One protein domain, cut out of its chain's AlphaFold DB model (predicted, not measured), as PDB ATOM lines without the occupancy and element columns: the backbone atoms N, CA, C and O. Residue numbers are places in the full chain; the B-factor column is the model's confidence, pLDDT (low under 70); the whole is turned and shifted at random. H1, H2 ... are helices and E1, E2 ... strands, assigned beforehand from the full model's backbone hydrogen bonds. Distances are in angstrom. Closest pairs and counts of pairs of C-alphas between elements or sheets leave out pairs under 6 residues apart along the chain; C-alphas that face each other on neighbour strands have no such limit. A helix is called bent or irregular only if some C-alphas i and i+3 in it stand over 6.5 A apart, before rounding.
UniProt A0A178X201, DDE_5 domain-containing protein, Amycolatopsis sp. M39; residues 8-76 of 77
ATOM      1  N   SER A   8       8.110  12.756  26.476       93.75
ATOM      2  CA  SER A   8       6.974  11.837  26.411       93.75
ATOM      3  C   SER A   8       6.235  12.085  25.096       93.75
ATOM      4  O   SER A   8       5.842  13.221  24.815       93.75
ATOM      5  N   PHE A   9       6.074  11.049  24.275       94.88
ATOM      6  CA  PHE A   9       5.407  11.133  22.974       94.88
ATOM      7  C   PHE A   9       4.230  10.167  22.928       94.88
ATOM      8  O   PHE A   9       4.349   9.030  23.384       94.88
ATOM      9  N   VAL A  10       3.133  10.596  22.310       96.50
ATOM     10  CA  VAL A  10       2.001   9.731  21.968       96.50
ATOM     11  C   VAL A  10       1.898   9.674  20.452       96.50
ATOM     12  O   VAL A  10       1.900  10.711  19.787       96.50
ATOM     13  N   ALA A  11       1.813   8.467  19.901       95.88
ATOM     14  CA  ALA A  11       1.646   8.249  18.472       95.88
ATOM     15  C   ALA A  11       0.460   7.319  18.203       95.88
ATOM     16  O   ALA A  11       0.280   6.320  18.895       95.88
ATOM     17  N   ALA A  12      -0.325   7.642  17.179       94.31
ATOM     18  CA  ALA A  12      -1.276   6.718  16.587       94.31
ATOM     19  C   ALA A  12      -0.517   5.665  15.779       94.31
ATOM     20  O   ALA A  12       0.421   5.995  15.048       94.31
ATOM     21  N   LEU A  13      -0.954   4.414  15.898       91.69
ATOM     22  CA  LEU A  13      -0.425   3.279  15.152       91.69
ATOM     23  C   LEU A  13      -1.530   2.732  14.251       91.69
ATOM     24  O   LEU A  13      -2.655   2.527  14.710       91.69
ATOM     25  N   GLU A  14      -1.218   2.483  12.982       88.69
ATOM     26  CA  GLU A  14      -2.142   1.768  12.103       88.69
ATOM     27  C   GLU A  14      -2.262   0.299  12.539       88.69
ATOM     28  O   GLU A  14      -1.275  -0.366  12.865       88.69
ATOM     29  N   THR A  15      -3.479  -0.240  12.504       79.69
ATOM     30  CA  THR A  15      -3.691  -1.680  12.660       79.69
ATOM     31  C   THR A  15      -3.286  -2.398  11.371       79.69
ATOM     32  O   THR A  15      -4.004  -2.329  10.376       79.69
ATOM     33  N   GLY A  16      -2.162  -3.116  11.357       82.44
ATOM     34  CA  GLY A  16      -1.752  -3.857  10.162       82.44
ATOM     35  C   GLY A  16      -0.277  -4.241  10.120       82.44
ATOM     36  O   GLY A  16       0.426  -4.206  11.122       82.44
ATOM     37  N   ARG A  17       0.188  -4.650   8.931       84.75
ATOM     38  CA  ARG A  17       1.605  -4.978   8.652       84.75
ATOM     39  C   ARG A  17       2.391  -3.793   8.078       84.75
ATOM     40  O   ARG A  17       3.481  -3.971   7.541       84.75
ATOM     41  N   THR A  18       1.811  -2.606   8.133       83.75
ATOM     42  CA  THR A  18       2.407  -1.347   7.703       83.75
ATOM     43  C   THR A  18       3.032  -0.659   8.912       83.75
ATOM     44  O   THR A  18       2.539  -0.763  10.031       83.75
ATOM     45  N   SER A  19       4.132   0.057   8.700       85.00
ATOM     46  CA  SER A  19       4.812   0.802   9.770       85.00
ATOM     47  C   SER A  19       4.293   2.238   9.899       85.00
ATOM     48  O   SER A  19       5.051   3.135  10.269       85.00
ATOM     49  N   TRP A  20       3.033   2.488   9.534       91.94
ATOM     50  CA  TRP A  20       2.480   3.835   9.598       91.94
ATOM     51  C   TRP A  20       2.226   4.237  11.043       91.94
ATOM     52  O   TRP A  20       1.523   3.566  11.799       91.94
ATOM     53  N   THR A  21       2.829   5.364  11.404       92.31
ATOM     54  CA  THR A  21       2.679   5.997  12.706       92.31
ATOM     55  C   THR A  21       2.477   7.491  12.507       92.31
ATOM     56  O   THR A  21       3.034   8.078  11.576       92.31
ATOM     57  N   ALA A  22       1.675   8.110  13.370       93.88
ATOM     58  CA  ALA A  22       1.480   9.554  13.385       93.88
ATOM     59  C   ALA A  22       1.657  10.075  14.810       93.88
ATOM     60  O   ALA A  22       0.947   9.647  15.715       93.88
ATOM     61  N   VAL A  23       2.603  10.992  15.021       95.75
ATOM     62  CA  VAL A  23       2.789  11.633  16.329       95.75
ATOM     63  C   VAL A  23       1.589  12.537  16.600       95.75
ATOM     64  O   VAL A  23       1.334  13.468  15.839       95.75
ATOM     65  N   LEU A  24       0.860  12.246  17.675       96.25
ATOM     66  CA  LEU A  24      -0.317  13.000  18.106       96.25
ATOM     67  C   LEU A  24       0.050  14.091  19.108       96.25
ATOM     68  O   LEU A  24      -0.573  15.147  19.118       96.25
ATOM     69  N   ASP A  25       1.041  13.825  19.964       97.56
ATOM     70  CA  ASP A  25       1.455  14.762  21.002       97.56
ATOM     71  C   ASP A  25       2.894  14.520  21.478       97.56
ATOM     72  O   ASP A  25       3.417  13.403  21.402       97.56
ATOM     73  N   ALA A  26       3.536  15.578  21.977       96.12
ATOM     74  CA  ALA A  26       4.914  15.560  22.452       96.12
ATOM     75  C   ALA A  26       5.110  16.544  23.613       96.12
ATOM     76  O   ALA A  26       4.930  17.750  23.450       96.12
ATOM     77  N   ILE A  27       5.577  16.049  24.759       95.81
ATOM     78  CA  ILE A  27       5.876  16.866  25.938       95.81
ATOM     79  C   ILE A  27       7.351  16.734  26.286       95.81
ATOM     80  O   ILE A  27       7.867  15.634  26.484       95.81
ATOM     81  N   ARG A  28       8.034  17.876  26.414       94.00
ATOM     82  CA  ARG A  28       9.393  17.922  26.962       94.00
ATOM     83  C   ARG A  28       9.340  17.742  28.476       94.00
ATOM     84  O   ARG A  28       8.660  18.494  29.172       94.00
ATOM     85  N   LEU A  29      10.090  16.777  28.995       93.69
ATOM     86  CA  LEU A  29      10.154  16.525  30.429       93.69
ATOM     87  C   LEU A  29      11.229  17.407  31.074       93.69
ATOM     88  O   LEU A  29      12.380  17.449  30.637       93.69
ATOM     89  N   GLY A  30      10.834  18.144  32.111       91.88
ATOM     90  CA  GLY A  30      11.745  18.896  32.962       91.88
ATOM     91  C   GLY A  30      12.268  18.030  34.116       91.88
ATOM     92  O   GLY A  30      11.653  17.017  34.443       91.88
ATOM     93  N   PRO A  31      13.356  18.441  34.792       89.88
ATOM     94  CA  PRO A  31      13.947  17.677  35.896       89.88
ATOM     95  C   PRO A  31      13.006  17.417  37.083       89.88
ATOM     96  O   PRO A  31      13.228  16.481  37.839       89.88
ATOM     97  N   ALA A  32      11.979  18.254  37.262       92.81
ATOM     98  CA  ALA A  32      11.000  18.136  38.343       92.81
ATOM     99  C   ALA A  32       9.747  17.325  37.959       92.81
ATOM    100  O   ALA A  32       8.876  17.120  38.801       92.81
ATOM    101  N   HIS A  33       9.614  16.905  36.699       94.19
ATOM    102  CA  HIS A  33       8.450  16.145  36.259       94.19
ATOM    103  C   HIS A  33       8.570  14.675  36.667       94.19
ATOM    104  O   HIS A  33       9.557  14.013  36.351       94.19
ATOM    105  N   ASP A  34       7.518  14.143  37.288       93.44
ATOM    106  CA  ASP A  34       7.307  12.699  37.354       93.44
ATOM    107  C   ASP A  34       6.835  12.222  35.976       93.44
ATOM    108  O   ASP A  34       5.725  12.544  35.549       93.44
ATOM    109  N   ALA A  35       7.695  11.488  35.268       91.62
ATOM    110  CA  ALA A  35       7.435  11.063  33.895       91.62
ATOM    111  C   ALA A  35       6.109  10.297  33.778       91.62
ATOM    112  O   ALA A  35       5.323  10.578  32.880       91.62
ATOM    113  N   THR A  36       5.820   9.405  34.727       93.56
ATOM    114  CA  THR A  36       4.585   8.614  34.733       93.56
ATOM    115  C   THR A  36       3.342   9.486  34.877       93.56
ATOM    116  O   THR A  36       2.394   9.320  34.115       93.56
ATOM    117  N   SER A  37       3.351  10.445  35.807       95.38
ATOM    118  CA  SER A  37       2.239  11.389  35.969       95.38
ATOM    119  C   SER A  37       2.024  12.237  34.713       95.38
ATOM    120  O   SER A  37       0.881  12.432  34.302       95.38
ATOM    121  N   VAL A  38       3.107  12.698  34.071       95.81
ATOM    122  CA  VAL A  38       3.014  13.439  32.802       95.81
ATOM    123  C   VAL A  38       2.416  12.568  31.704       95.81
ATOM    124  O   VAL A  38       1.483  13.006  31.041       95.81
ATOM    125  N   THR A  39       2.888  11.334  31.529       94.94
ATOM    126  CA  THR A  39       2.348  10.418  30.517       94.94
ATOM    127  C   THR A  39       0.877  10.097  30.773       94.94
ATOM    128  O   THR A  39       0.082  10.124  29.840       94.94
ATOM    129  N   ALA A  40       0.474   9.859  32.023       95.75
ATOM    130  CA  ALA A  40      -0.923   9.591  32.355       95.75
ATOM    131  C   ALA A  40      -1.831  10.799  32.054       95.75
ATOM    132  O   ALA A  40      -2.942  10.633  31.551       95.75
ATOM    133  N   ALA A  41      -1.374  12.021  32.340       96.75
ATOM    134  CA  ALA A  41      -2.101  13.238  31.980       96.75
ATOM    135  C   ALA A  41      -2.177  13.419  30.453       96.75
ATOM    136  O   ALA A  41      -3.260  13.635  29.915       96.75
ATOM    137  N   GLN A  42      -1.050  13.238  29.762       97.19
ATOM    138  CA  GLN A  42      -0.941  13.349  28.309       97.19
ATOM    139  C   GLN A  42      -1.871  12.369  27.584       97.19
ATOM    140  O   GLN A  42      -2.556  12.749  26.640       97.19
ATOM    141  N   LEU A  43      -1.944  11.114  28.042       96.50
ATOM    142  CA  LEU A  43      -2.846  10.112  27.476       96.50
ATOM    143  C   LEU A  43      -4.314  10.514  27.640       96.50
ATOM    144  O   LEU A  43      -5.073  10.423  26.679       96.50
ATOM    145  N   ARG A  44      -4.714  11.000  28.824       96.50
ATOM    146  CA  ARG A  44      -6.091  11.468  29.061       96.50
ATOM    147  C   ARG A  44      -6.442  12.660  28.172       96.50
ATOM    148  O   ARG A  44      -7.536  12.691  27.621       96.50
ATOM    149  N   GLU A  45      -5.517  13.599  27.986       97.88
ATOM    150  CA  GLU A  45      -5.720  14.753  27.105       97.88
ATOM    151  C   GLU A  45      -5.830  14.343  25.630       97.88
ATOM    152  O   GLU A  45      -6.733  14.789  24.927       97.88
ATOM    153  N   VAL A  46      -4.941  13.470  25.146       97.50
ATOM    154  CA  VAL A  46      -4.995  12.970  23.762       97.50
ATOM    155  C   VAL A  46      -6.291  12.206  23.508       97.50
ATOM    156  O   VAL A  46      -6.959  12.480  22.516       97.50
ATOM    157  N   VAL A  47      -6.676  11.293  24.403       96.25
ATOM    158  CA  VAL A  47      -7.937  10.548  24.273       96.25
ATOM    159  C   VAL A  47      -9.131  11.498  24.318       96.25
ATOM    160  O   VAL A  47     -10.014  11.376  23.477       96.25
ATOM    161  N   GLY A  48      -9.135  12.483  25.224       97.06
ATOM    162  CA  GLY A  48     -10.173  13.515  25.275       97.06
ATOM    163  C   GLY A  48     -10.333  14.237  23.938       97.06
ATOM    164  O   GLY A  48     -11.425  14.255  23.386       97.06
ATOM    165  N   ARG A  49      -9.228  14.712  23.344       97.44
ATOM    166  CA  ARG A  49      -9.243  15.373  22.025       97.44
ATOM    167  C   ARG A  49      -9.737  14.466  20.892       97.44
ATOM    168  O   ARG A  49     -10.357  14.963  19.960       97.44
ATOM    169  N   ILE A  50      -9.464  13.161  20.947       95.81
ATOM    170  CA  ILE A  50      -9.974  12.183  19.968       95.81
ATOM    171  C   ILE A  50     -11.498  12.056  20.082       95.81
ATOM    172  O   ILE A  50     -12.180  12.053  19.059       95.81
ATOM    173  N   VAL A  51     -12.028  11.975  21.306       96.50
ATOM    174  CA  VAL A  51     -13.478  11.901  21.549       96.50
ATOM    175  C   VAL A  51     -14.163  13.209  21.156       96.50
ATOM    176  O   VAL A  51     -15.148  13.176  20.429       96.50
ATOM    177  N   ASP A  52     -13.612  14.355  21.561       97.69
ATOM    178  CA  ASP A  52     -14.162  15.682  21.244       97.69
ATOM    179  C   ASP A  52     -14.191  15.970  19.731       97.69
ATOM    180  O   ASP A  52     -14.981  16.788  19.266       97.69
ATOM    181  N   ALA A  53     -13.323  15.309  18.960       97.00
ATOM    182  CA  ALA A  53     -13.270  15.391  17.502       97.00
ATOM    183  C   ALA A  53     -14.135  14.330  16.788       97.00
ATOM    184  O   ALA A  53     -13.999  14.156  15.578       97.00
ATOM    185  N   ASP A  54     -14.984  13.600  17.520       96.94
ATOM    186  CA  ASP A  54     -15.850  12.522  17.019       96.94
ATOM    187  C   ASP A  54     -15.097  11.365  16.327       96.94
ATOM    188  O   ASP A  54     -15.693  10.577  15.586       96.94
ATOM    189  N   HIS A  55     -13.789  11.219  16.578       94.12
ATOM    190  CA  HIS A  55     -12.972  10.122  16.041       94.12
ATOM    191  C   HIS A  55     -13.148   8.804  16.805       94.12
ATOM    192  O   HIS A  55     -12.716   7.757  16.322       94.12
ATOM    193  N   TRP A  56     -13.759   8.855  17.988       95.94
ATOM    194  CA  TRP A  56     -14.193   7.695  18.757       95.94
ATOM    195  C   TRP A  56     -15.558   7.983  19.376       95.94
ATOM    196  O   TRP A  56     -15.760   9.055  19.949       95.94
ATOM    197  N   GLN A  57     -16.480   7.027  19.292       95.38
ATOM    198  CA  GLN A  57     -17.857   7.164  19.760       95.38
ATOM    199  C   GLN A  57     -18.306   5.946  20.583       95.38
ATOM    200  O   GLN A  57     -17.766   4.847  20.431       95.38
ATOM    201  N   PRO A  58     -19.332   6.085  21.448       94.19
ATOM    202  CA  PRO A  58     -19.912   4.946  22.148       94.19
ATOM    203  C   PRO A  58     -20.352   3.843  21.175       94.19
ATOM    204  O   PRO A  58     -21.228   4.050  20.339       94.19
ATOM    205  N   GLY A  59     -19.762   2.655  21.319       96.12
ATOM    206  CA  GLY A  59     -19.975   1.518  20.418       96.12
ATOM    207  C   GLY A  59     -18.741   1.156  19.592       96.12
ATOM    208  O   GLY A  59     -18.636   0.009  19.156       96.12
ATOM    209  N   ASP A  60     -17.784   2.076  19.455       95.88
ATOM    210  CA  ASP A  60     -16.475   1.775  18.884       95.88
ATOM    211  C   ASP A  60     -15.649   0.886  19.831       95.88
ATOM    212  O   ASP A  60     -15.837   0.914  21.056       95.88
ATOM    213  N   PRO A  61     -14.695   0.097  19.301       93.56
ATOM    214  CA  PRO A  61     -13.744  -0.636  20.128       93.56
ATOM    215  C   PRO A  61     -12.993   0.294  21.086       93.56
ATOM    216  O   PRO A  61     -12.671   1.431  20.742       93.56
ATOM    217  N   SER A  62     -12.665  -0.199  22.282       92.62
ATOM    218  CA  SER A  62     -11.862   0.560  23.244       92.62
ATOM    219  C   SER A  62     -10.534   1.010  22.632       92.62
ATOM    220  O   SER A  62      -9.864   0.234  21.945       92.62
ATOM    221  N   VAL A  63     -10.115   2.238  22.948       91.81
ATOM    222  CA  VAL A  63      -8.789   2.742  22.572       91.81
ATOM    223  C   VAL A  63      -7.715   1.874  23.232       91.81
ATOM    224  O   VAL A  63      -7.624   1.799  24.458       91.81
ATOM    225  N   LEU A  64      -6.896   1.210  22.414       92.50
ATOM    226  CA  LEU A  64      -5.772   0.406  22.885       92.50
ATOM    227  C   LEU A  64      -4.542   1.295  23.075       92.50
ATOM    228  O   LEU A  64      -4.000   1.830  22.110       92.50
ATOM    229  N   ILE A  65      -4.072   1.400  24.316       92.62
ATOM    230  CA  ILE A  65      -2.807   2.058  24.636       92.62
ATOM    231  C   ILE A  65      -1.719   0.998  24.785       92.62
ATOM    232  O   ILE A  65      -1.853   0.058  25.568       92.62
ATOM    233  N   VAL A  66      -0.626   1.170  24.043       91.31
ATOM    234  CA  VAL A  66       0.580   0.341  24.135       91.31
ATOM    235  C   VAL A  66       1.733   1.238  24.562       91.31
ATOM    236  O   VAL A  66       1.921   2.312  23.991       91.31
ATOM    237  N   ALA A  67       2.500   0.806  25.559       91.62
ATOM    238  CA  ALA A  67       3.701   1.500  26.002       91.62
ATOM    239  C   ALA A  67       4.945   0.661  25.698       91.62
ATOM    240  O   ALA A  67       4.901  -0.569  25.765       91.62
ATOM    241  N   ASP A  68       6.052   1.335  25.385       89.31
ATOM    242  CA  ASP A  68       7.361   0.692  25.268       89.31
ATOM    243  C   ASP A  68       7.857   0.192  26.639       89.31
ATOM    244  O   ASP A  68       7.333   0.560  27.699       89.31
ATOM    245  N   ALA A  69       8.890  -0.646  26.630       81.69
ATOM    246  CA  ALA A  69       9.519  -1.108  27.857       81.69
ATOM    247  C   ALA A  69      10.025   0.078  28.705       81.69
ATOM    248  O   ALA A  69      10.771   0.932  28.233       81.69
ATOM    249  N   GLY A  70       9.642   0.108  29.987       83.62
ATOM    250  CA  GLY A  70      10.097   1.116  30.954       83.62
ATOM    251  C   GLY A  70       9.020   2.075  31.465       83.62
ATOM    252  O   GLY A  70       9.299   2.833  32.392       83.62
ATOM    253  N   TYR A  71       7.795   2.024  30.932       85.94
ATOM    254  CA  TYR A  71       6.656   2.725  31.530       85.94
ATOM    255  C   TYR A  71       6.042   1.920  32.679       85.94
ATOM    256  O   TYR A  71       5.797   0.719  32.564       85.94
ATOM    257  N   ASP A  72       5.746   2.604  33.784       88.44
ATOM    258  CA  ASP A  72       5.003   2.031  34.907       88.44
ATOM    259  C   ASP A  72       3.499   2.032  34.601       88.44
ATOM    260  O   ASP A  72       2.775   2.963  34.956       88.44
ATOM    261  N   LEU A  73       3.042   0.983  33.909       84.81
ATOM    262  CA  LEU A  73       1.642   0.819  33.506       84.81
ATOM    263  C   LEU A  73       0.671   0.785  34.694       84.81
ATOM    264  O   LEU A  73      -0.465   1.230  34.558       84.81
ATOM    265  N   ALA A  74       1.099   0.289  35.860       86.62
ATOM    266  CA  ALA A  74       0.235   0.201  37.038       86.62
ATOM    267  C   ALA A  74      -0.128   1.588  37.583       86.62
ATOM    268  O   ALA A  74      -1.205   1.779  38.142       86.62
ATOM    269  N   ARG A  75       0.760   2.566  37.387       86.94
ATOM    270  CA  ARG A  75       0.556   3.969  37.763       86.94
ATOM    271  C   ARG A  75      -0.090   4.821  36.662       86.94
ATOM    272  O   ARG A  75      -0.304   6.009  36.893       86.94
ATOM    273  N   LEU A  76      -0.384   4.254  35.486       83.00
ATOM    274  CA  LEU A  76      -1.091   4.964  34.410       83.00
ATOM    275  C   LEU A  76      -2.621   4.932  34.552       83.00
ATOM    276  O   LEU A  76      -3.283   5.727  33.883       83.00
TER     277      LEU A  76
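What this domain is: This is residues 8 to 76 of the 77 residues of the protein "DDE_5 domain-containing protein" of Amycolatopsis sp. M39 (UniProt A0A178X201). A two-stranded hairpin, E1 and E2, has one long helix, H1, packed over it, and a long tail without named elements folds back past E1 on the side away from E2. E2 is sharply bent, and the loop of residues 57 to 62 after H1 sticks out. The printed part has 69 residues, with two named strands and then one named helix in the order E1, E2, H1; the sheet, of order E1 - E2, is antiparallel. The class is mixed, helices and strands, with under half of the residues, 32, in named elements. The whole is only just compact, close to loose, with a radius of gyration of the C-alphas of 13.2 A, and it spans 38 by 28 by 22 A.

How they stand to each other: E1, residues 8 to 13, and E2, residues 21 to 28, form a hairpin of antiparallel neighbour strands, with 169 degrees between their N-to-C directions. The C-alphas of Ala 11 and Val 23 face each other at 4.2 A. Across the pair, N 8 and O 27 are 2.9 A apart and N 12 and O 22 are 2.8 A apart, both within hydrogen-bond range. E2 bends by 61 degrees at residue 24. H1, residues 35 to 52, has 6 pairs of C-alphas within 8 A of E1; the closest are those of Ser 8 and Thr 39, 6.3 A apart. H1 and E2 have 3 such pairs, and their closest C-alphas, those of Asp 25 and Val 46, are 7.2 A apart. In H1 every O i to N i+4 pair is within hydrogen-bond range.

Where its parts are: E1 runs from Ser 8, with its C-alpha at (6.974, 11.837, 26.411), to Leu 13, 16.0 A from first to last C-alpha. E2 runs from Thr 21 to Arg 28 over 19.8 A and is the longest strand by residues. H1 begins at Ala 35, with its C-alpha at (7.435, 11.063, 33.895), and ends at Asp 52, with its C-alpha at (-14.162, 15.682, 21.244), a length of 25.5 A. Residues 53 to 76 follow with no named element.

The domain as a whole: The two C-alphas farthest apart, those of Pro 31 and Gly 59, are 40.6 A apart. The links from E1 to E2, of 7 residues, and from E2 to H1, of 6 residues, are short but not tight. Residues 57 to 62 stand free. The printed part has no cut from residue 8 to residue 76. The mean pLDDT of the printed part is 92.7, and no printed residue is under 70.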